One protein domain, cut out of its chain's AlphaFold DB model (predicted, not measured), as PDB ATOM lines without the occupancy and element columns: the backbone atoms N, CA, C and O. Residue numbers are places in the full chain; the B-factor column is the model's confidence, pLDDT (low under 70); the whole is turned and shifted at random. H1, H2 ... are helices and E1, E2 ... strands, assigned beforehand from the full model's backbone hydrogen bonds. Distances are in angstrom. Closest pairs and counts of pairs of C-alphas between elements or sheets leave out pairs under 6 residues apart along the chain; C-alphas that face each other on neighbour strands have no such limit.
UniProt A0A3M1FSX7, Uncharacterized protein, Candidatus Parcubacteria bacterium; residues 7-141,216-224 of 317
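Overview. This is residues 7 to 141 and 216 to 224 of the 317 residues of an uncharacterized protein of Candidatus Parcubacteria bacterium (UniProt A0A3M1FSX7). A small wall of three parallel strands, E1, E2 and E3, stands on one side, and a cluster of helices fills the other, with short H2 near the middle and the long H6 running past H2, H3 and H5 on the side away from the sheet. H1 packs beside E1, H4 and the bend after it lie at one end, and the loop of residues 90 to 110 lies toward the other. The printed part has 144 residues, in the order H1 E1 H2 H3 H4 E2 H5 H6 E3 E4; the class is mixed, and the sheet's order is E1 E2 E3. It is compact, with a radius of gyration of the C-alphas of 14.7 A and spans of 43 by 36 by 28 A.

Arrangement. H1, residues 20 to 33, only grazes the sheet, with residues 26 to 31; Gly 30 and Val 37 of E1, residues 36 to 39, have the closest C-alphas, 5.3 A apart. H2, residues 41 to 46, also only grazes the sheet, with residues 41 to 44. H3, residues 50 to 54, touches H1, the closest C-alphas being those of Ser 24 and Val 53, 6.1 A apart. H4, residues 57 to 64, is near H1 but touches no helix. E1 and E2, residues 71 to 76, are parallel at 34 degrees, with N 39 and O 72 at 2.9 A. H5, residues 84 to 89, touches H2 about perpendicular, at 76 degrees; the closest C-alphas, of Pro 41 and Leu 84, are 7.4 A apart. H5 and H6, residues 111 to 129, form a helical hairpin at a shallow tilt of 30 degrees, opposite ways, with the closest C-alphas, of Leu 84 and Leu 121, 5.9 A apart. H6 touches H3 with residues 123 to 128 alone; the closest C-alphas, of Ala 51 and Leu 124, are 5.3 A apart. E2 and E3, residues 134 to 138, are parallel at 25 degrees, with N 136 and O 73 at 2.9 A. Two strand-helix-strand units, parallel neighbour strands with helices between, are E1, H2 H3 H4, E2 and E2, H5 H6, E3, the latter with a right-handed crossover. E4, residues 221 to 223, pairs with no named strand and is apart from E1. In H1 to H6 every O i to N i+4 pair is within hydrogen-bond range.

Along the chain. H1 begins at C-alpha 20, (-4.659, -22.498, -55.328), and is 19.4 A long. E2 is 17.0 A, E3 13.0 A and H6 26.7 A, ending at C-alpha 129, (2.030, -5.671, -43.627). E4 ends at C-alpha 223, (-20.250, -16.096, -52.478).

Size, cuts and confidence. The C-alphas of Glu 66 and Ser 108 are the two farthest apart, 43.5 A. Residues 142 to 215 are not printed; C-alphas 141 and 216 are 14.1 A apart across the cut. The link from H5 to H6, 21 residues, is long. The mean pLDDT of the printed part is 85.1, and residues 10 to 17 and 223 to 224 are under 70.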
ATOM      1  N   PHE A   7     -17.018  -8.224 -51.264       84.12
ATOM      2  CA  PHE A   7     -17.212  -9.662 -51.257       84.12
ATOM      3  C   PHE A   7     -16.431 -10.268 -50.108       84.12
ATOM      4  O   PHE A   7     -15.202 -10.258 -50.119       84.12
ATOM      5  N   LEU A   8     -17.136 -10.847 -49.142       81.88
ATOM      6  CA  LEU A   8     -16.542 -11.858 -48.293       81.88
ATOM      7  C   LEU A   8     -16.129 -13.010 -49.196       81.88
ATOM      8  O   LEU A   8     -16.964 -13.630 -49.861       81.88
ATOM      9  N   LEU A   9     -14.829 -13.282 -49.220       77.31
ATOM     10  CA  LEU A   9     -14.305 -14.519 -49.753       77.31
ATOM     11  C   LEU A   9     -14.746 -15.602 -48.782       77.31
ATOM     12  O   LEU A   9     -14.002 -15.989 -47.902       77.31
ATOM     13  N   SER A  10     -15.995 -16.031 -48.870       63.78
ATOM     14  CA  SER A  10     -16.514 -17.144 -48.097       63.78
ATOM     15  C   SER A  10     -15.755 -18.378 -48.547       63.78
ATOM     16  O   SER A  10     -16.018 -18.968 -49.592       63.78
ATOM     17  N   ASN A  11     -14.745 -18.730 -47.770       61.28
ATOM     18  CA  ASN A  11     -14.369 -20.109 -47.612       61.28
ATOM     19  C   ASN A  11     -15.119 -20.570 -46.370       61.28
ATOM     20  O   ASN A  11     -15.049 -19.912 -45.330       61.28
ATOM     21  N   CYS A  12     -15.899 -21.634 -46.481       49.06
ATOM     22  CA  CYS A  12     -16.618 -22.205 -45.356       49.06
ATOM     23  C   CYS A  12     -15.592 -22.827 -44.385       49.06
ATOM     24  O   CYS A  12     -15.376 -24.041 -44.345       49.06
ATOM     25  N   ASP A  13     -14.953 -21.962 -43.600       42.78
ATOM     26  CA  ASP A  13     -13.634 -22.119 -42.989       42.78
ATOM     27  C   ASP A  13     -13.445 -23.346 -42.096       42.78
ATOM     28  O   ASP A  13     -14.391 -23.834 -41.482       42.78
ATOM     29  N   SER A  14     -12.203 -23.822 -41.990       43.84
ATOM     30  CA  SER A  14     -11.721 -25.022 -41.271       43.84
ATOM     31  C   SER A  14     -12.208 -26.410 -41.736       43.84
ATOM     32  O   SER A  14     -11.662 -27.413 -41.270       43.84
ATOM     33  N   VAL A  15     -13.128 -26.525 -42.709       49.06
ATOM     34  CA  VAL A  15     -13.559 -27.838 -43.262       49.06
ATOM     35  C   VAL A  15     -13.172 -28.044 -44.734       49.06
ATOM     36  O   VAL A  15     -13.099 -29.187 -45.195       49.06
ATOM     37  N   ARG A  16     -12.867 -26.983 -45.490       59.78
ATOM     38  CA  ARG A  16     -12.492 -27.087 -46.908       59.78
ATOM     39  C   ARG A  16     -11.273 -26.217 -47.222       59.78
ATOM     40  O   ARG A  16     -11.358 -24.999 -47.318       59.78
ATOM     41  N   ARG A  17     -10.123 -26.864 -47.424       67.88
ATOM     42  CA  ARG A  17      -8.959 -26.246 -48.074       67.88
ATOM     43  C   ARG A  17      -9.341 -25.934 -49.522       67.88
ATOM     44  O   ARG A  17      -9.720 -26.856 -50.249       67.88
ATOM     45  N   LEU A  18      -9.265 -24.669 -49.931       71.19
ATOM     46  CA  LEU A  18      -9.395 -24.318 -51.345       71.19
ATOM     47  C   LEU A  18      -8.081 -24.655 -52.046       71.19
ATOM     48  O   LEU A  18      -6.999 -24.452 -51.493       71.19
ATOM     49  N   ASN A  19      -8.170 -25.185 -53.265       75.62
ATOM     50  CA  ASN A  19      -6.978 -25.298 -54.096       75.62
ATOM     51  C   ASN A  19      -6.517 -23.893 -54.532       75.62
ATOM     52  O   ASN A  19      -7.276 -22.920 -54.475       75.62
ATOM     53  N   GLU A  20      -5.260 -23.783 -54.959       81.62
ATOM     54  CA  GLU A  20      -4.659 -22.498 -55.328       81.62
ATOM     55  C   GLU A  20      -5.446 -21.763 -56.421       81.62
ATOM     56  O   GLU A  20      -5.597 -20.537 -56.383       81.62
ATOM     57  N   GLU A  21      -5.940 -22.511 -57.409       80.81
ATOM     58  CA  GLU A  21      -6.649 -21.955 -58.552       80.81
ATOM     59  C   GLU A  21      -7.980 -21.327 -58.129       80.81
ATOM     60  O   GLU A  21      -8.260 -20.179 -58.475       80.81
ATOM     61  N   GLU A  22      -8.777 -22.047 -57.345       78.94
ATOM     62  CA  GLU A  22     -10.068 -21.594 -56.845       78.94
ATOM     63  C   GLU A  22      -9.906 -20.403 -55.898       78.94
ATOM     64  O   GLU A  22     -10.602 -19.400 -56.060       78.94
ATOM     65  N   LEU A  23      -8.944 -20.465 -54.971       82.12
ATOM     66  CA  LEU A  23      -8.631 -19.354 -54.073       82.12
ATOM     67  C   LEU A  23      -8.237 -18.099 -54.859       82.12
ATOM     68  O   LEU A  23      -8.798 -17.025 -54.638       82.12
ATOM     69  N   SER A  24      -7.319 -18.251 -55.821       84.56
ATOM     70  CA  SER A  24      -6.893 -17.165 -56.706       84.56
ATOM     71  C   SER A  24      -8.079 -16.564 -57.449       84.56
ATOM     72  O   SER A  24      -8.240 -15.346 -57.465       84.56
ATOM     73  N   LYS A  25      -8.920 -17.400 -58.069       80.38
ATOM     74  CA  LYS A  25     -10.070 -16.931 -58.844       80.38
ATOM     75  C   LYS A  25     -11.061 -16.183 -57.959       80.38
ATOM     76  O   LYS A  25     -11.485 -15.097 -58.340       80.38
ATOM     77  N   ARG A  26     -11.395 -16.700 -56.773       80.44
ATOM     78  CA  ARG A  26     -12.323 -16.028 -55.847       80.44
ATOM     79  C   ARG A  26     -11.769 -14.682 -55.375       80.44
ATOM     80  O   ARG A  26     -12.483 -13.681 -55.414       80.44
ATOM     81  N   PHE A  27     -10.493 -14.640 -54.996       86.38
ATOM     82  CA  PHE A  27      -9.850 -13.424 -54.505       86.38
ATOM     83  C   PHE A  27      -9.772 -12.341 -55.588       86.38
ATOM     84  O   PHE A  27     -10.245 -11.223 -55.395       86.38
ATOM     85  N   LEU A  28      -9.258 -12.693 -56.770       83.88
ATOM     86  CA  LEU A  28      -9.149 -11.760 -57.893       83.88
ATOM     87  C   LEU A  28     -10.521 -11.348 -58.430       83.88
ATOM     88  O   LEU A  28     -10.669 -10.221 -58.878       83.88
ATOM     89  N   THR A  29     -11.539 -12.210 -58.346       78.50
ATOM     90  CA  THR A  29     -12.927 -11.837 -58.677       78.50
ATOM     91  C   THR A  29     -13.396 -10.673 -57.814       78.50
ATOM     92  O   THR A  29     -13.922  -9.694 -58.343       78.50
ATOM     93  N   GLY A  30     -13.169 -10.735 -56.501       79.25
ATOM     94  CA  GLY A  30     -13.536  -9.640 -55.610       79.25
ATOM     95  C   GLY A  30     -12.727  -8.366 -55.879       79.25
ATOM     96  O   GLY A  30     -13.298  -7.281 -55.922       79.25
ATOM     97  N   LEU A  31     -11.428  -8.480 -56.173       84.12
ATOM     98  CA  LEU A  31     -10.609  -7.310 -56.510       84.12
ATOM     99  C   LEU A  31     -10.902  -6.724 -57.896       84.12
ATOM    100  O   LEU A  31     -10.809  -5.516 -58.067       84.12
ATOM    101  N   ALA A  32     -11.259  -7.529 -58.894       74.81
ATOM    102  CA  ALA A  32     -11.523  -7.055 -60.251       74.81
ATOM    103  C   ALA A  32     -12.952  -6.515 -60.397       74.81
ATOM    104  O   ALA A  32     -13.170  -5.473 -61.020       74.81
ATOM    105  N   PHE A  33     -13.932  -7.203 -59.809       71.06
ATOM    106  CA  PHE A  33     -15.344  -6.961 -60.091       71.06
ATOM    107  C   PHE A  33     -16.132  -6.366 -58.926       71.06
ATOM    108  O   PHE A  33     -17.136  -5.709 -59.201       71.06
ATOM    109  N   ALA A  34     -15.695  -6.534 -57.678       74.19
ATOM    110  CA  ALA A  34     -16.380  -6.010 -56.498       74.19
ATOM    111  C   ALA A  34     -15.742  -4.712 -55.974       74.19
ATOM    112  O   ALA A  34     -14.707  -4.250 -56.473       74.19
ATOM    113  N   ASP A  35     -16.374  -4.101 -54.967       79.06
ATOM    114  CA  ASP A  35     -15.812  -2.918 -54.309       79.06
ATOM    115  C   ASP A  35     -14.555  -3.267 -53.509       79.06
ATOM    116  O   ASP A  35     -13.632  -2.464 -53.429       79.06
ATOM    117  N   GLY A  36     -14.483  -4.491 -52.991       86.56
ATOM    118  CA  GLY A  36     -13.355  -4.991 -52.224       86.56
ATOM    119  C   GLY A  36     -13.518  -6.454 -51.833       86.56
ATOM    120  O   GLY A  36     -14.529  -7.086 -52.149       86.56
ATOM    121  N   VAL A  37     -12.522  -6.975 -51.124       90.00
ATOM    122  CA  VAL A  37     -12.489  -8.345 -50.606       90.00
ATOM    123  C   VAL A  37     -12.433  -8.303 -49.086       90.00
ATOM    124  O   VAL A  37     -11.597  -7.612 -48.511       90.00
ATOM    125  N   ILE A  38     -13.305  -9.072 -48.444       90.69
ATOM    126  CA  ILE A  38     -13.292  -9.322 -47.006       90.69
ATOM    127  C   ILE A  38     -12.825 -10.764 -46.796       90.69
ATOM    128  O   ILE A  38     -13.306 -11.680 -47.463       90.69
ATOM    129  N   VAL A  39     -11.902 -10.987 -45.872       89.38
ATOM    130  CA  VAL A  39     -11.469 -12.324 -45.440       89.38
ATOM    131  C   VAL A  39     -11.579 -12.431 -43.930       89.38
ATOM    132  O   VAL A  39     -11.429 -11.436 -43.222       89.38
ATOM    133  N   THR A  40     -11.813 -13.642 -43.426       88.06
ATOM    134  CA  THR A  40     -11.627 -13.900 -41.995       88.06
ATOM    135  C   THR A  40     -10.186 -14.333 -41.718       88.06
ATOM    136  O   THR A  40      -9.534 -14.880 -42.611       88.06
ATOM    137  N   PRO A  41      -9.676 -14.145 -40.491       88.19
ATOM    138  CA  PRO A  41      -8.357 -14.648 -40.117       88.19
ATOM    139  C   PRO A  41      -8.177 -16.158 -40.319       88.19
ATOM    140  O   PRO A  41      -7.081 -16.615 -40.619       88.19
ATOM    141  N   ASN A  42      -9.247 -16.945 -40.191       85.12
ATOM    142  CA  ASN A  42      -9.163 -18.385 -40.412       85.12
ATOM    143  C   ASN A  42      -8.866 -18.698 -41.889       85.12
ATOM    144  O   ASN A  42      -8.051 -19.569 -42.161       85.12
ATOM    145  N   ILE A  43      -9.381 -17.906 -42.836       84.25
ATOM    146  CA  ILE A  43      -9.093 -18.069 -44.269       84.25
ATOM    147  C   ILE A  43      -7.612 -17.842 -44.534       84.25
ATOM    148  O   ILE A  43      -7.013 -18.576 -45.320       84.25
ATOM    149  N   LEU A  44      -7.039 -16.841 -43.866       88.69
ATOM    150  CA  LEU A  44      -5.616 -16.537 -43.931       88.69
ATOM    151  C   LEU A  44      -4.785 -17.716 -43.400       88.69
ATOM    152  O   LEU A  44      -3.825 -18.133 -44.041       88.69
ATOM    153  N   ILE A  45      -5.197 -18.309 -42.277       88.25
ATOM    154  CA  ILE A  45      -4.485 -19.423 -41.638       88.25
ATOM    155  C   ILE A  45      -4.633 -20.732 -42.421       88.25
ATOM    156  O   ILE A  45      -3.650 -21.447 -42.608       88.25
ATOM    157  N   ASP A  46      -5.836 -21.070 -42.878       83.69
ATOM    158  CA  ASP A  46      -6.168 -22.392 -43.416       83.69
ATOM    159  C   ASP A  46      -5.850 -22.557 -44.912       83.69
ATOM    160  O   ASP A  46      -5.838 -23.686 -45.414       83.69
ATOM    161  N   ASN A  47      -5.550 -21.473 -45.636       83.81
ATOM    162  CA  ASN A  47      -5.270 -21.513 -47.075       83.81
ATOM    163  C   ASN A  47      -3.816 -21.138 -47.372       83.81
ATOM    164  O   ASN A  47      -3.473 -19.973 -47.525       83.81
ATOM    165  N   GLU A  48      -2.971 -22.155 -47.536       82.06
ATOM    166  CA  GLU A  48      -1.514 -22.008 -47.695       82.06
ATOM    167  C   GLU A  48      -1.099 -21.086 -48.847       82.06
ATOM    168  O   GLU A  48      -0.094 -20.386 -48.767       82.06
ATOM    169  N   CYS A  49      -1.891 -21.065 -49.918       83.81
ATOM    170  CA  CYS A  49      -1.592 -20.298 -51.119       83.81
ATOM    171  C   CYS A  49      -2.014 -18.825 -51.023       83.81
ATOM    172  O   CYS A  49      -1.772 -18.070 -51.959       83.81
ATOM    173  N   ILE A  50      -2.663 -18.375 -49.941       87.25
ATOM    174  CA  ILE A  50      -3.152 -16.990 -49.869       87.25
ATOM    175  C   ILE A  50      -2.002 -15.980 -49.917       87.25
ATOM    176  O   ILE A  50      -2.119 -14.962 -50.598       87.25
ATOM    177  N   ALA A  51      -0.863 -16.312 -49.298       88.69
ATOM    178  CA  ALA A  51       0.344 -15.492 -49.308       88.69
ATOM    179  C   ALA A  51       0.824 -15.198 -50.739       88.69
ATOM    180  O   ALA A  51       1.163 -14.059 -51.058       88.69
ATOM    181  N   SER A  52       0.803 -16.195 -51.633       88.31
ATOM    182  CA  SER A  52       1.241 -16.010 -53.022       88.31
ATOM    183  C   SER A  52       0.265 -15.159 -53.835       88.31
ATOM    184  O   SER A  52       0.681 -14.428 -54.732       88.31
ATOM    185  N   VAL A  53      -1.033 -15.218 -53.520       88.62
ATOM    186  CA  VAL A  53      -2.061 -14.415 -54.194       88.62
ATOM    187  C   VAL A  53      -1.961 -12.944 -53.796       88.62
ATOM    188  O   VAL A  53      -1.996 -12.086 -54.676       88.62
ATOM    189  N   ILE A  54      -1.800 -12.645 -52.505       91.25
ATOM    190  CA  ILE A  54      -1.703 -11.256 -52.029       91.25
ATOM    191  C   ILE A  54      -0.375 -10.590 -52.410       91.25
ATOM    192  O   ILE A  54      -0.334  -9.381 -52.588       91.25
ATOM    193  N   SER A  55       0.686 -11.382 -52.605       91.75
ATOM    194  CA  SER A  55       2.027 -10.881 -52.946       91.75
ATOM    195  C   SER A  55       2.216 -10.548 -54.428       91.75
ATOM    196  O   SER A  55       3.315 -10.171 -54.835       91.75
ATOM    197  N   ARG A  56       1.197 -10.725 -55.277       92.19
ATOM    198  CA  ARG A  56       1.336 -10.412 -56.706       92.19
ATOM    199  C   ARG A  56       1.526  -8.917 -56.905       92.19
ATOM    200  O   ARG A  56       0.815  -8.121 -56.307       92.19
ATOM    201  N   ALA A  57       2.431  -8.538 -57.805       91.00
ATOM    202  CA  ALA A  57       2.791  -7.137 -58.022       91.00
ATOM    203  C   ALA A  57       1.583  -6.240 -58.352       91.00
ATOM    204  O   ALA A  57       1.461  -5.145 -57.809       91.00
ATOM    205  N   ASN A  58       0.661  -6.714 -59.195       86.81
ATOM    206  CA  ASN A  58      -0.577  -6.003 -59.526       86.81
ATOM    207  C   ASN A  58      -1.529  -5.873 -58.326       86.81
ATOM    208  O   ASN A  58      -2.145  -4.824 -58.156       86.81
ATOM    209  N   VAL A  59      -1.633  -6.908 -57.488       92.69
ATOM    210  CA  VAL A  59      -2.445  -6.901 -56.263       92.69
ATOM    211  C   VAL A  59      -1.864  -5.937 -55.237       92.69
ATOM    212  O   VAL A  59      -2.593  -5.072 -54.761       92.69
ATOM    213  N   VAL A  60      -0.567  -6.046 -54.937       94.31
ATOM    214  CA  VAL A  60       0.137  -5.165 -53.991       94.31
ATOM    215  C   VAL A  60      -0.010  -3.713 -54.420       94.31
ATOM    216  O   VAL A  60      -0.430  -2.877 -53.627       94.31
ATOM    217  N   LYS A  61       0.256  -3.420 -55.699       91.88
ATOM    218  CA  LYS A  61       0.085  -2.076 -56.248       91.88
ATOM    219  C   LYS A  61      -1.350  -1.581 -56.092       91.88
ATOM    220  O   LYS A  61      -1.570  -0.513 -55.536       91.88
ATOM    221  N   TYR A  62      -2.325  -2.367 -56.554       91.12
ATOM    222  CA  TYR A  62      -3.729  -1.987 -56.464       91.12
ATOM    223  C   TYR A  62      -4.140  -1.695 -55.018       91.12
ATOM    224  O   TYR A  62      -4.735  -0.656 -54.765       91.12
ATOM    225  N   LEU A  63      -3.809  -2.570 -54.067       94.38
ATOM    226  CA  LEU A  63      -4.218  -2.425 -52.668       94.38
ATOM    227  C   LEU A  63      -3.510  -1.278 -51.932       94.38
ATOM    228  O   LEU A  63      -4.100  -0.728 -51.006       94.38
ATOM    229  N   ASN A  64      -2.314  -0.882 -52.367       93.50
ATOM    230  CA  ASN A  64      -1.591   0.262 -51.807       93.50
ATOM    231  C   ASN A  64      -1.972   1.611 -52.436       93.50
ATOM    232  O   ASN A  64      -1.643   2.656 -51.880       93.50
ATOM    233  N   GLU A  65      -2.666   1.605 -53.574       90.25
ATOM    234  CA  GLU A  65      -3.021   2.809 -54.331       90.25
ATOM    235  C   GLU A  65      -4.551   2.905 -54.515       90.25
ATOM    236  O   GLU A  65      -5.294   3.166 -53.568       90.25
ATOM    237  N   GLU A  66      -5.050   2.663 -55.730       85.50
ATOM    238  CA  GLU A  66      -6.462   2.801 -56.129       85.50
ATOM    239  C   GLU A  66      -7.451   1.992 -55.272       85.50
ATOM    240  O   GLU A  66      -8.630   2.333 -55.143       85.50
ATOM    241  N   GLY A  67      -6.982   0.876 -54.729       85.81
ATOM    242  CA  GLY A  67      -7.714  -0.078 -53.911       85.81
ATOM    243  C   GLY A  67      -7.464   0.064 -52.415       85.81
ATOM    244  O   GLY A  67      -7.831  -0.851 -51.674       85.81
ATOM    245  N   TYR A  68      -6.863   1.164 -51.955       90.81
ATOM    246  CA  TYR A  68      -6.599   1.368 -50.532       90.81
ATOM    247  C   TYR A  68      -7.873   1.217 -49.684       90.81
ATOM    248  O   TYR A  68      -8.942   1.755 -49.993       90.81
ATOM    249  N   GLY A  69      -7.780   0.414 -48.618       88.88
ATOM    250  CA  GLY A  69      -8.904   0.082 -47.735       88.88
ATOM    251  C   GLY A  69      -9.961  -0.860 -48.335       88.88
ATOM    252  O   GLY A  69     -11.004  -1.081 -47.710       88.88
ATOM    253  N   LYS A  70      -9.729  -1.419 -49.532       90.38
ATOM    254  CA  LYS A  70     -10.635  -2.390 -50.179       90.38
ATOM    255  C   LYS A  70     -10.321  -3.844 -49.841       90.38
ATOM    256  O   LYS A  70     -11.144  -4.706 -50.135       90.38
ATOM    257  N   PHE A  71      -9.186  -4.127 -49.206       93.81
ATOM    258  CA  PHE A  71      -8.913  -5.428 -48.602       93.81
ATOM    259  C   PHE A  71      -9.129  -5.351 -47.091       93.81
ATOM    260  O   PHE A  71      -8.521  -4.522 -46.413       93.81
ATOM    261  N   ILE A  72     -10.046  -6.176 -46.586       92.88
ATOM    262  CA  ILE A  72     -10.516  -6.135 -45.202       92.88
ATOM    263  C   ILE A  72     -10.272  -7.488 -44.548       92.88
ATOM    264  O   ILE A  72     -10.736  -8.513 -45.045       92.88
ATOM    265  N   VAL A  73      -9.609  -7.484 -43.397       92.62
ATOM    266  CA  VAL A  73      -9.541  -8.650 -42.515       92.62
ATOM    267  C   VAL A  73     -10.550  -8.439 -41.398       92.62
ATOM    268  O   VAL A  73     -10.444  -7.487 -40.626       92.62
ATOM    269  N   ARG A  74     -11.553  -9.314 -41.329       90.69
ATOM    270  CA  ARG A  74     -12.669  -9.179 -40.396       90.69
ATOM    271  C   ARG A  74     -12.879 -10.434 -39.570       90.69
ATOM    272  O   ARG A  74     -12.980 -11.538 -40.099       90.69
ATOM    273  N   GLY A  75     -13.009 -10.271 -38.262       86.44
ATOM    274  CA  GLY A  75     -13.143 -11.392 -37.342       86.44
ATOM    275  C   GLY A  75     -13.767 -10.986 -36.019       86.44
ATOM    276  O   GLY A  75     -13.948  -9.806 -35.739       86.44
ATOM    277  N   ASN A  76     -14.115 -11.995 -35.223       81.75
ATOM    278  CA  ASN A  76     -14.661 -11.782 -33.891       81.75
ATOM    279  C   ASN A  76     -13.543 -11.401 -32.917       81.75
ATOM    280  O   ASN A  76     -12.539 -12.116 -32.865       81.75
ATOM    281  N   ASN A  77     -13.750 -10.346 -32.131       76.62
ATOM    282  CA  ASN A  77     -12.797  -9.845 -31.133       76.62
ATOM    283  C   ASN A  77     -11.391  -9.574 -31.698       76.62
ATOM    284  O   ASN A  77     -10.387  -9.917 -31.075       76.62
ATOM    285  N   LEU A  78     -11.318  -8.983 -32.893       83.56
ATOM    286  CA  LEU A  78     -10.063  -8.464 -33.430       83.56
ATOM    287  C   LEU A  78      -9.748  -7.093 -32.831       83.56
ATOM    288  O   LEU A  78     -10.639  -6.262 -32.649       83.56
ATOM    289  N   ASN A  79      -8.466  -6.849 -32.579       78.56
ATOM    290  CA  ASN A  79      -7.962  -5.509 -32.303       78.56
ATOM    291  C   ASN A  79      -7.786  -4.739 -33.626       78.56
ATOM    292  O   ASN A  79      -7.948  -5.304 -34.705       78.56
ATOM    293  N   ASN A  80      -7.448  -3.447 -33.557       75.38
ATOM    294  CA  ASN A  80      -7.181  -2.628 -34.753       75.38
ATOM    295  C   ASN A  80      -5.961  -3.110 -35.561       75.38
ATOM    296  O   ASN A  80      -5.779  -2.697 -36.702       75.38
ATOM    297  N   GLU A  81      -5.163  -3.996 -34.975       80.06
ATOM    298  CA  GLU A  81      -4.058  -4.702 -35.604       80.06
ATOM    299  C   GLU A  81      -4.277  -6.205 -35.434       80.06
ATOM    300  O   GLU A  81      -4.864  -6.659 -34.443       80.06
ATOM    301  N   ILE A  82      -3.807  -6.981 -36.408       84.81
ATOM    302  CA  ILE A  82      -3.816  -8.438 -36.340       84.81
ATOM    303  C   ILE A  82      -2.385  -8.953 -36.389       84.81
ATOM    304  O   ILE A  82      -1.642  -8.650 -37.317       84.81
ATOM    305  N   ASN A  83      -2.039  -9.767 -35.397       91.12
ATOM    306  CA  ASN A  83      -0.890 -10.652 -35.445       91.12
ATOM    307  C   ASN A  83      -1.419 -12.076 -35.654       91.12
ATOM    308  O   ASN A  83      -2.136 -12.614 -34.806       91.12
ATOM    309  N   LEU A  84      -1.128 -12.669 -36.813       92.06
ATOM    310  CA  LEU A  84      -1.635 -13.997 -37.166       92.06
ATOM    311  C   LEU A  84      -1.099 -15.114 -36.264       92.06
ATOM    312  O   LEU A  84      -1.821 -16.085 -36.030       92.06
ATOM    313  N   VAL A  85       0.129 -14.979 -35.756       93.31
ATOM    314  CA  VAL A  85       0.731 -15.940 -34.822       93.31
ATOM    315  C   VAL A  85      -0.008 -15.901 -33.491       93.31
ATOM    316  O   VAL A  85      -0.532 -16.929 -33.065       93.31
ATOM    317  N   ASP A  86      -0.167 -14.716 -32.902       91.38
ATOM    318  CA  ASP A  86      -0.906 -14.547 -31.646       91.38
ATOM    319  C   ASP A  86      -2.358 -15.003 -31.798       91.38
ATOM    320  O   ASP A  86      -2.934 -15.646 -30.920       91.38
ATOM    321  N   PHE A  87      -2.971 -14.696 -32.940       90.00
ATOM    322  CA  PHE A  87      -4.328 -15.127 -33.230       90.00
ATOM    323  C   PHE A  87      -4.447 -16.656 -33.285       90.00
ATOM    324  O   PHE A  87      -5.401 -17.217 -32.740       90.00
ATOM    325  N   PHE A  88      -3.493 -17.337 -33.926       90.81
ATOM    326  CA  PHE A  88      -3.437 -18.796 -33.971       90.81
ATOM    327  C   PHE A  88      -3.186 -19.398 -32.581       90.81
ATOM    328  O   PHE A  88      -3.890 -20.327 -32.172       90.81
ATOM    329  N   ASP A  89      -2.244 -18.848 -31.816       91.00
ATOM    330  CA  ASP A  89      -1.906 -19.330 -30.476       91.00
ATOM    331  C   ASP A  89      -3.049 -19.124 -29.469       91.00
ATOM    332  O   ASP A  89      -3.257 -19.983 -28.613       91.00
ATOM    333  N   ASN A  90      -3.896 -18.111 -29.656       88.75
ATOM    334  CA  ASN A  90      -5.108 -17.904 -28.856       88.75
ATOM    335  C   ASN A  90      -6.315 -18.758 -29.292       88.75
ATOM    336  O   ASN A  90      -7.374 -18.708 -28.659       88.75
ATOM    337  N   ARG A  91      -6.214 -19.546 -30.376       85.56
ATOM    338  CA  ARG A  91      -7.286 -20.483 -30.759       85.56
ATOM    339  C   ARG A  91      -7.443 -21.622 -29.747       85.56
ATOM    340  O   ARG A  91      -6.432 -22.095 -29.229       85.56
ATOM    341  N   PRO A  92      -8.678 -22.107 -29.520       85.00
ATOM    342  CA  PRO A  92      -8.910 -23.228 -28.622       85.00
ATOM    343  C   PRO A  92      -8.278 -24.518 -29.155       85.00
ATOM    344  O   PRO A  92      -8.043 -24.679 -30.356       85.00
ATOM    345  N   ASP A  93      -8.039 -25.459 -28.250       85.31
ATOM    346  CA  ASP A  93      -7.375 -26.738 -28.521       85.31
ATOM    347  C   ASP A  93      -8.113 -27.639 -29.518       85.31
ATOM    348  O   ASP A  93      -7.505 -28.506 -30.156       85.31
ATOM    349  N   ASP A  94      -9.423 -27.450 -29.660       80.81
ATOM    350  CA  ASP A  94     -10.282 -28.177 -30.589       80.81
ATOM    351  C   ASP A  94     -10.361 -27.534 -31.984       80.81
ATOM    352  O   ASP A  94     -11.002 -28.100 -32.874       80.81
ATOM    353  N   TYR A  95      -9.679 -26.402 -32.206       83.69
ATOM    354  CA  TYR A  95      -9.589 -25.755 -33.513       83.69
ATOM    355  C   TYR A  95      -9.020 -26.720 -34.560       83.69
ATOM    356  O   TYR A  95      -7.966 -27.324 -34.361       83.69
ATOM    357  N   ILE A  96      -9.727 -26.866 -35.681       84.06
ATOM    358  CA  ILE A  96      -9.353 -27.760 -36.779       84.06
ATOM    359  C   ILE A  96      -8.477 -26.993 -37.761       84.06
ATOM    360  O   ILE A  96      -8.903 -25.977 -38.306       84.06
ATOM    361  N   ILE A  97      -7.284 -27.519 -38.031       86.56
ATOM    362  CA  ILE A  97      -6.315 -26.880 -38.919       86.56
ATOM    363  C   ILE A  97      -6.434 -27.498 -40.310       86.56
ATOM    364  O   ILE A  97      -5.868 -28.555 -40.597       86.56
ATOM    365  N   SER A  98      -7.175 -26.835 -41.194       82.94
ATOM    366  CA  SER A  98      -7.488 -27.354 -42.533       82.94
ATOM    367  C   SER A  98      -6.302 -27.352 -43.491       82.94
ATOM    368  O   SER A  98      -6.296 -28.095 -44.476       82.94
ATOM    369  N   SER A  99      -5.299 -26.525 -43.205       84.38
ATOM    370  CA  SER A  99      -4.077 -26.464 -44.004       84.38
ATOM    371  C   SER A  99      -3.213 -27.727 -43.881       84.38
ATOM    372  O   SER A  99      -2.537 -28.089 -44.841       84.38
ATOM    373  N   LEU A 100      -3.282 -28.454 -42.760       87.12
ATOM    374  CA  LEU A 100      -2.480 -29.658 -42.542       87.12
ATOM    375  C   LEU A 100      -3.150 -30.941 -43.076       87.12
ATOM    376  O   LEU A 100      -4.379 -31.081 -43.021       87.12
ATOM    377  N   PRO A 101      -2.360 -31.935 -43.535       83.69
ATOM    378  CA  PRO A 101      -2.873 -33.259 -43.878       83.69
ATOM    379  C   PRO A 101      -3.635 -33.893 -42.709       83.69
ATOM    380  O   PRO A 101      -3.184 -33.849 -41.568       83.69
ATOM    381  N   GLY A 102      -4.797 -34.488 -42.990       82.56
ATOM    382  CA  GLY A 102      -5.636 -35.124 -41.968       82.56
ATOM    383  C   GLY A 102      -6.462 -34.161 -41.107       82.56
ATOM    384  O   GLY A 102      -7.271 -34.635 -40.317       82.56
ATOM    385  N   ARG A 103      -6.324 -32.838 -41.296       85.62
ATOM    386  CA  ARG A 103      -7.085 -31.794 -40.581       85.62
ATOM    387  C   ARG A 103      -7.076 -31.996 -39.057       85.62
ATOM    388  O   ARG A 103      -8.142 -32.112 -38.445       85.62
ATOM    389  N   PRO A 104      -5.885 -32.103 -38.447       88.56
ATOM    390  CA  PRO A 104      -5.763 -32.342 -37.020       88.56
ATOM    391  C   PRO A 104      -6.377 -31.191 -36.221       88.56
ATOM    392  O   PRO A 104      -6.460 -30.045 -36.679       88.56
ATOM    393  N   ARG A 105      -6.773 -31.503 -34.987       89.44
ATOM    394  CA  ARG A 105      -7.052 -30.477 -33.982       89.44
ATOM    395  C   ARG A 105      -5.740 -29.827 -33.558       89.44
ATOM    396  O   ARG A 105      -4.711 -30.504 -33.540       89.44
ATOM    397  N   LYS A 106      -5.780 -28.565 -33.141       90.06
ATOM    398  CA  LYS A 106      -4.612 -27.833 -32.637       90.06
ATOM    399  C   LYS A 106      -3.899 -28.583 -31.509       90.06
ATOM    400  O   LYS A 106      -2.683 -28.679 -31.535       90.06
ATOM    401  N   SER A 107      -4.643 -29.204 -30.597       92.00
ATOM    402  CA  SER A 107      -4.091 -30.051 -29.522       92.00
ATOM    403  C   SER A 107      -3.374 -31.324 -29.988       92.00
ATOM    404  O   SER A 107      -2.640 -31.928 -29.213       92.00
ATOM    405  N   SER A 108      -3.597 -31.765 -31.228       93.75
ATOM    406  CA  SER A 108      -3.066 -33.029 -31.762       93.75
ATOM    407  C   SER A 108      -1.905 -32.866 -32.743       93.75
ATOM    408  O   SER A 108      -1.447 -33.864 -33.300       93.75
ATOM    409  N   ILE A 109      -1.451 -31.636 -33.001       94.50
ATOM    410  CA  ILE A 109      -0.339 -31.411 -33.928       94.50
ATOM    411  C   ILE A 109       1.004 -31.730 -33.276       94.50
ATOM    412  O   ILE A 109       1.189 -31.538 -32.077       94.50
ATOM    413  N   THR A 110       1.958 -32.186 -34.082       95.56
ATOM    414  CA  THR A 110       3.347 -32.369 -33.638       95.56
ATOM    415  C   THR A 110       4.082 -31.030 -33.561       95.56
ATOM    416  O   THR A 110       3.700 -30.067 -34.229       95.56
ATOM    417  N   ASP A 111       5.200 -30.975 -32.833       94.88
ATOM    418  CA  ASP A 111       6.049 -29.774 -32.788       94.88
ATOM    419  C   ASP A 111       6.524 -29.352 -34.183       94.88
ATOM    420  O   ASP A 111       6.502 -28.172 -34.524       94.88
ATOM    421  N   GLN A 112       6.852 -30.320 -35.044       94.75
ATOM    422  CA  GLN A 112       7.226 -30.055 -36.433       94.75
ATOM    423  C   GLN A 112       6.085 -29.388 -37.221       94.75
ATOM    424  O   GLN A 112       6.317 -28.442 -37.974       94.75
ATOM    425  N   GLN A 113       4.849 -29.865 -37.051       94.81
ATOM    426  CA  GLN A 113       3.667 -29.263 -37.674       94.81
ATOM    427  C   GLN A 113       3.385 -27.867 -37.116       94.81
ATOM    428  O   GLN A 113       3.016 -26.970 -37.876       94.81
ATOM    429  N   ARG A 114       3.588 -27.669 -35.808       94.62
ATOM    430  CA  ARG A 114       3.460 -26.363 -35.163       94.62
ATOM    431  C   ARG A 114       4.462 -25.370 -35.749       94.62
ATOM    432  O   ARG A 114       4.040 -24.319 -36.215       94.62
ATOM    433  N   THR A 115       5.748 -25.717 -35.804       95.12
ATOM    434  CA  THR A 115       6.786 -24.865 -36.406       95.12
ATOM    435  C   THR A 115       6.457 -24.521 -37.857       95.12
ATOM    436  O   THR A 115       6.514 -23.354 -38.226       95.12
ATOM    437  N   LEU A 116       6.033 -25.505 -38.661       93.56
ATOM    438  CA  LEU A 116       5.643 -25.277 -40.055       93.56
ATOM    439  C   LEU A 116       4.531 -24.225 -40.188       93.56
ATOM    440  O   LEU A 116       4.610 -23.349 -41.050       93.56
ATOM    441  N   ILE A 117       3.488 -24.313 -39.355       93.25
ATOM    442  CA  ILE A 117       2.393 -23.340 -39.368       93.25
ATOM    443  C   ILE A 117       2.905 -21.967 -38.955       93.25
ATOM    444  O   ILE A 117       2.629 -21.003 -39.657       93.25
ATOM    445  N   LEU A 118       3.654 -21.875 -37.856       94.88
ATOM    446  CA  LEU A 118       4.130 -20.594 -37.339       94.88
ATOM    447  C   LEU A 118       4.997 -19.854 -38.358       94.88
ATOM    448  O   LEU A 118       4.680 -18.718 -38.690       94.88
ATOM    449  N   THR A 119       5.976 -20.529 -38.967       94.12
ATOM    450  CA  THR A 119       6.803 -19.938 -40.031       94.12
ATOM    451  C   THR A 119       5.961 -19.467 -41.219       94.12
ATOM    452  O   THR A 119       6.226 -18.423 -41.815       94.12
ATOM    453  N   ARG A 120       4.907 -20.209 -41.580       93.44
ATOM    454  CA  ARG A 120       3.988 -19.788 -42.645       93.44
ATOM    455  C   ARG A 120       3.186 -18.549 -42.252       93.44
ATOM    456  O   ARG A 120       2.951 -17.696 -43.104       93.44
ATOM    457  N   LEU A 121       2.726 -18.470 -41.005       94.75
ATOM    458  CA  LEU A 121       1.957 -17.331 -40.507       94.75
ATOM    459  C   LEU A 121       2.817 -16.074 -40.392       94.75
ATOM    460  O   LEU A 121       2.329 -15.009 -40.748       94.75
ATOM    461  N   GLU A 122       4.081 -16.204 -39.993       94.75
ATOM    462  CA  GLU A 122       5.062 -15.112 -40.010       94.75
ATOM    463  C   GLU A 122       5.256 -14.575 -41.430       94.75
ATOM    464  O   GLU A 122       5.050 -13.390 -41.675       94.75
ATOM    465  N   LEU A 123       5.524 -15.459 -42.400       93.56
ATOM    466  CA  LEU A 123       5.644 -15.054 -43.802       93.56
ATOM    467  C   LEU A 123       4.361 -14.383 -44.305       93.56
ATOM    468  O   LEU A 123       4.420 -13.389 -45.021       93.56
ATOM    469  N   LEU A 124       3.187 -14.922 -43.967       94.06
ATOM    470  CA  LEU A 124       1.915 -14.328 -44.369       94.06
ATOM    471  C   LEU A 124       1.702 -12.954 -43.724       94.06
ATOM    472  O   LEU A 124       1.214 -12.052 -44.403       94.06
ATOM    473  N   GLN A 125       2.089 -12.781 -42.460       94.62
ATOM    474  CA  GLN A 125       2.032 -11.501 -41.766       94.62
ATOM    475  C   GLN A 125       2.889 -10.456 -42.487       94.62
ATOM    476  O   GLN A 125       2.364  -9.409 -42.844       94.62
ATOM    477  N   GLU A 126       4.137 -10.778 -42.846       93.50
ATOM    478  CA  GLU A 126       5.002  -9.863 -43.611       93.50
ATOM    479  C   GLU A 126       4.349  -9.398 -44.924       93.50
ATOM    480  O   GLU A 126       4.495  -8.249 -45.345       93.50
ATOM    481  N   ARG A 127       3.608 -10.289 -45.599       93.38
ATOM    482  CA  ARG A 127       2.884  -9.954 -46.837       93.38
ATOM    483  C   ARG A 127       1.635  -9.124 -46.590       93.38
ATOM    484  O   ARG A 127       1.292  -8.304 -47.437       93.38
ATOM    485  N   LEU A 128       0.953  -9.330 -45.467       93.25
ATOM    486  CA  LEU A 128      -0.161  -8.481 -45.053       93.25
ATOM    487  C   LEU A 128       0.328  -7.075 -44.712       93.25
ATOM    488  O   LEU A 128      -0.278  -6.104 -45.157       93.25
ATOM    489  N   ASP A 129       1.453  -6.958 -44.015       92.44
ATOM    490  CA  ASP A 129       2.030  -5.671 -43.627       92.44
ATOM    491  C   ASP A 129       2.403  -4.831 -44.865       92.44
ATOM    492  O   ASP A 129       2.177  -3.621 -44.893       92.44
ATOM    493  N   GLN A 130       2.853  -5.480 -45.950       92.44
ATOM    494  CA  GLN A 130       3.136  -4.835 -47.246       92.44
ATOM    495  C   GLN A 130       1.916  -4.193 -47.923       92.44
ATOM    496  O   GLN A 130       2.100  -3.326 -48.779       92.44
ATOM    497  N   ILE A 131       0.697  -4.631 -47.592       91.62
ATOM    498  CA  ILE A 131      -0.554  -4.148 -48.202       91.62
ATOM    499  C   ILE A 131      -1.502  -3.470 -47.206       91.62
ATOM    500  O   ILE A 131      -2.575  -3.023 -47.606       91.62
ATOM    501  N   SER A 132      -1.128  -3.427 -45.921       89.50
ATOM    502  CA  SER A 132      -1.836  -2.732 -44.836       89.50
ATOM    503  C   SER A 132      -3.367  -2.914 -44.889       89.50
ATOM    504  O   SER A 132      -4.106  -1.946 -45.109       89.50
ATOM    505  N   PRO A 133      -3.882  -4.153 -44.733       92.75
ATOM    506  CA  PRO A 133      -5.314  -4.413 -44.807       92.75
ATOM    507  C   PRO A 133      -6.079  -3.616 -43.755       92.75
ATOM    508  O   PRO A 133      -5.623  -3.425 -42.627       92.75
ATOM    509  N   LYS A 134      -7.316  -3.240 -44.080       93.06
ATOM    510  CA  LYS A 134      -8.212  -2.669 -43.078       93.06
ATOM    511  C   LYS A 134      -8.653  -3.772 -42.118       93.06
ATOM    512  O   LYS A 134      -9.296  -4.734 -42.539       93.06
ATOM    513  N   ILE A 135      -8.354  -3.617 -40.834       92.62
ATOM    514  CA  ILE A 135      -8.825  -4.546 -39.808       92.62
ATOM    515  C   ILE A 135     -10.185  -4.083 -39.297       92.62
ATOM    516  O   ILE A 135     -10.378  -2.915 -38.962       92.62
ATOM    517  N   GLU A 136     -11.150  -4.996 -39.266       91.88
ATOM    518  CA  GLU A 136     -12.481  -4.724 -38.741       91.88
ATOM    519  C   GLU A 136     -12.869  -5.760 -37.690       91.88
ATOM    520  O   GLU A 136     -12.887  -6.969 -37.934       91.88
ATOM    521  N   ASN A 137     -13.221  -5.268 -36.506       89.12
ATOM    522  CA  ASN A 137     -13.760  -6.105 -35.453       89.12
ATOM    523  C   ASN A 137     -15.262  -6.336 -35.658       89.12
ATOM    524  O   ASN A 137     -16.010  -5.416 -35.993       89.12
ATOM    525  N   LEU A 138     -15.712  -7.559 -35.397       85.88
ATOM    526  CA  LEU A 138     -17.117  -7.891 -35.216       85.88
ATOM    527  C   LEU A 138     -17.349  -8.369 -33.789       85.88
ATOM    528  O   LEU A 138     -16.563  -9.139 -33.252       85.88
ATOM    529  N   SER A 139     -18.478  -7.967 -33.213       82.50
ATOM    530  CA  SER A 139     -19.005  -8.573 -31.993       82.50
ATOM    531  C   SER A 139     -20.079  -9.577 -32.391       82.50
ATOM    532  O   SER A 139     -21.225  -9.202 -32.644       82.50
ATOM    533  N   ILE A 140     -19.699 -10.847 -32.510       82.38
ATOM    534  CA  ILE A 140     -20.622 -11.934 -32.847       82.38
ATOM    535  C   ILE A 140     -21.085 -12.593 -31.546       82.38
ATOM    536  O   ILE A 140     -20.275 -13.160 -30.814       82.38
ATOM    537  N   GLU A 141     -22.392 -12.546 -31.276       84.81
ATOM    538  CA  GLU A 141     -22.994 -13.252 -30.137       84.81
ATOM    539  C   GLU A 141     -22.747 -14.767 -30.235       84.81
ATOM    540  O   GLU A 141     -22.749 -15.349 -31.325       84.81
ATOM    541  N   ILE A 216     -20.590 -10.669 -42.634       84.75
ATOM    542  CA  ILE A 216     -20.967  -9.593 -43.561       84.75
ATOM    543  C   ILE A 216     -21.895  -8.579 -42.879       84.75
ATOM    544  O   ILE A 216     -22.752  -8.932 -42.054       84.75
ATOM    545  N   MET A 217     -21.725  -7.312 -43.242       84.50
ATOM    546  CA  MET A 217     -22.571  -6.191 -42.840       84.50
ATOM    547  C   MET A 217     -23.622  -5.884 -43.916       84.50
ATOM    548  O   MET A 217     -23.607  -6.449 -45.008       84.50
ATOM    549  N   LYS A 218     -24.558  -4.982 -43.602       80.31
ATOM    550  CA  LYS A 218     -25.573  -4.517 -44.557       80.31
ATOM    551  C   LYS A 218     -24.906  -3.838 -45.761       80.31
ATOM    552  O   LYS A 218     -24.086  -2.941 -45.576       80.31
ATOM    553  N   GLY A 219     -25.294  -4.221 -46.976       75.44
ATOM    554  CA  GLY A 219     -24.701  -3.752 -48.232       75.44
ATOM    555  C   GLY A 219     -23.430  -4.498 -48.646       75.44
ATOM    556  O   GLY A 219     -22.736  -4.062 -49.563       75.44
ATOM    557  N   GLU A 220     -23.109  -5.607 -47.983       83.12
ATOM    558  CA  GLU A 220     -22.016  -6.502 -48.356       83.12
ATOM    559  C   GLU A 220     -22.555  -7.863 -48.770       83.12
ATOM    560  O   GLU A 220     -23.715  -8.204 -48.518       83.12
ATOM    561  N   ALA A 221     -21.698  -8.638 -49.423       80.06
ATOM    562  CA  ALA A 221     -22.097  -9.895 -50.011       80.06
ATOM    563  C   ALA A 221     -21.085 -11.001 -49.738       80.06
ATOM    564  O   ALA A 221     -19.904 -10.743 -49.515       80.06
ATOM    565  N   PHE A 222     -21.542 -12.244 -49.805       76.06
ATOM    566  CA  PHE A 222     -20.669 -13.411 -49.826       76.06
ATOM    567  C   PHE A 222     -21.081 -14.359 -50.943       76.06
ATOM    568  O   PHE A 222     -22.219 -14.360 -51.411       76.06
ATOM    569  N   LEU A 223     -20.113 -15.151 -51.383       69.81
ATOM    570  CA  LEU A 223     -20.250 -16.096 -52.478       69.81
ATOM    571  C   LEU A 223     -20.561 -17.488 -51.914       69.81
ATOM    572  O   LEU A 223     -19.737 -18.072 -51.212       69.81
ATOM    573  N   GLN A 224     -21.735 -18.045 -52.195       66.44
ATOM    574  CA  GLN A 224     -22.042 -19.416 -51.773       66.44
ATOM    575  C   GLN A 224     -21.083 -20.428 -52.433       66.44
ATOM    576  O   GLN A 224     -20.503 -20.165 -53.484       66.44
TER     577      GLN A 224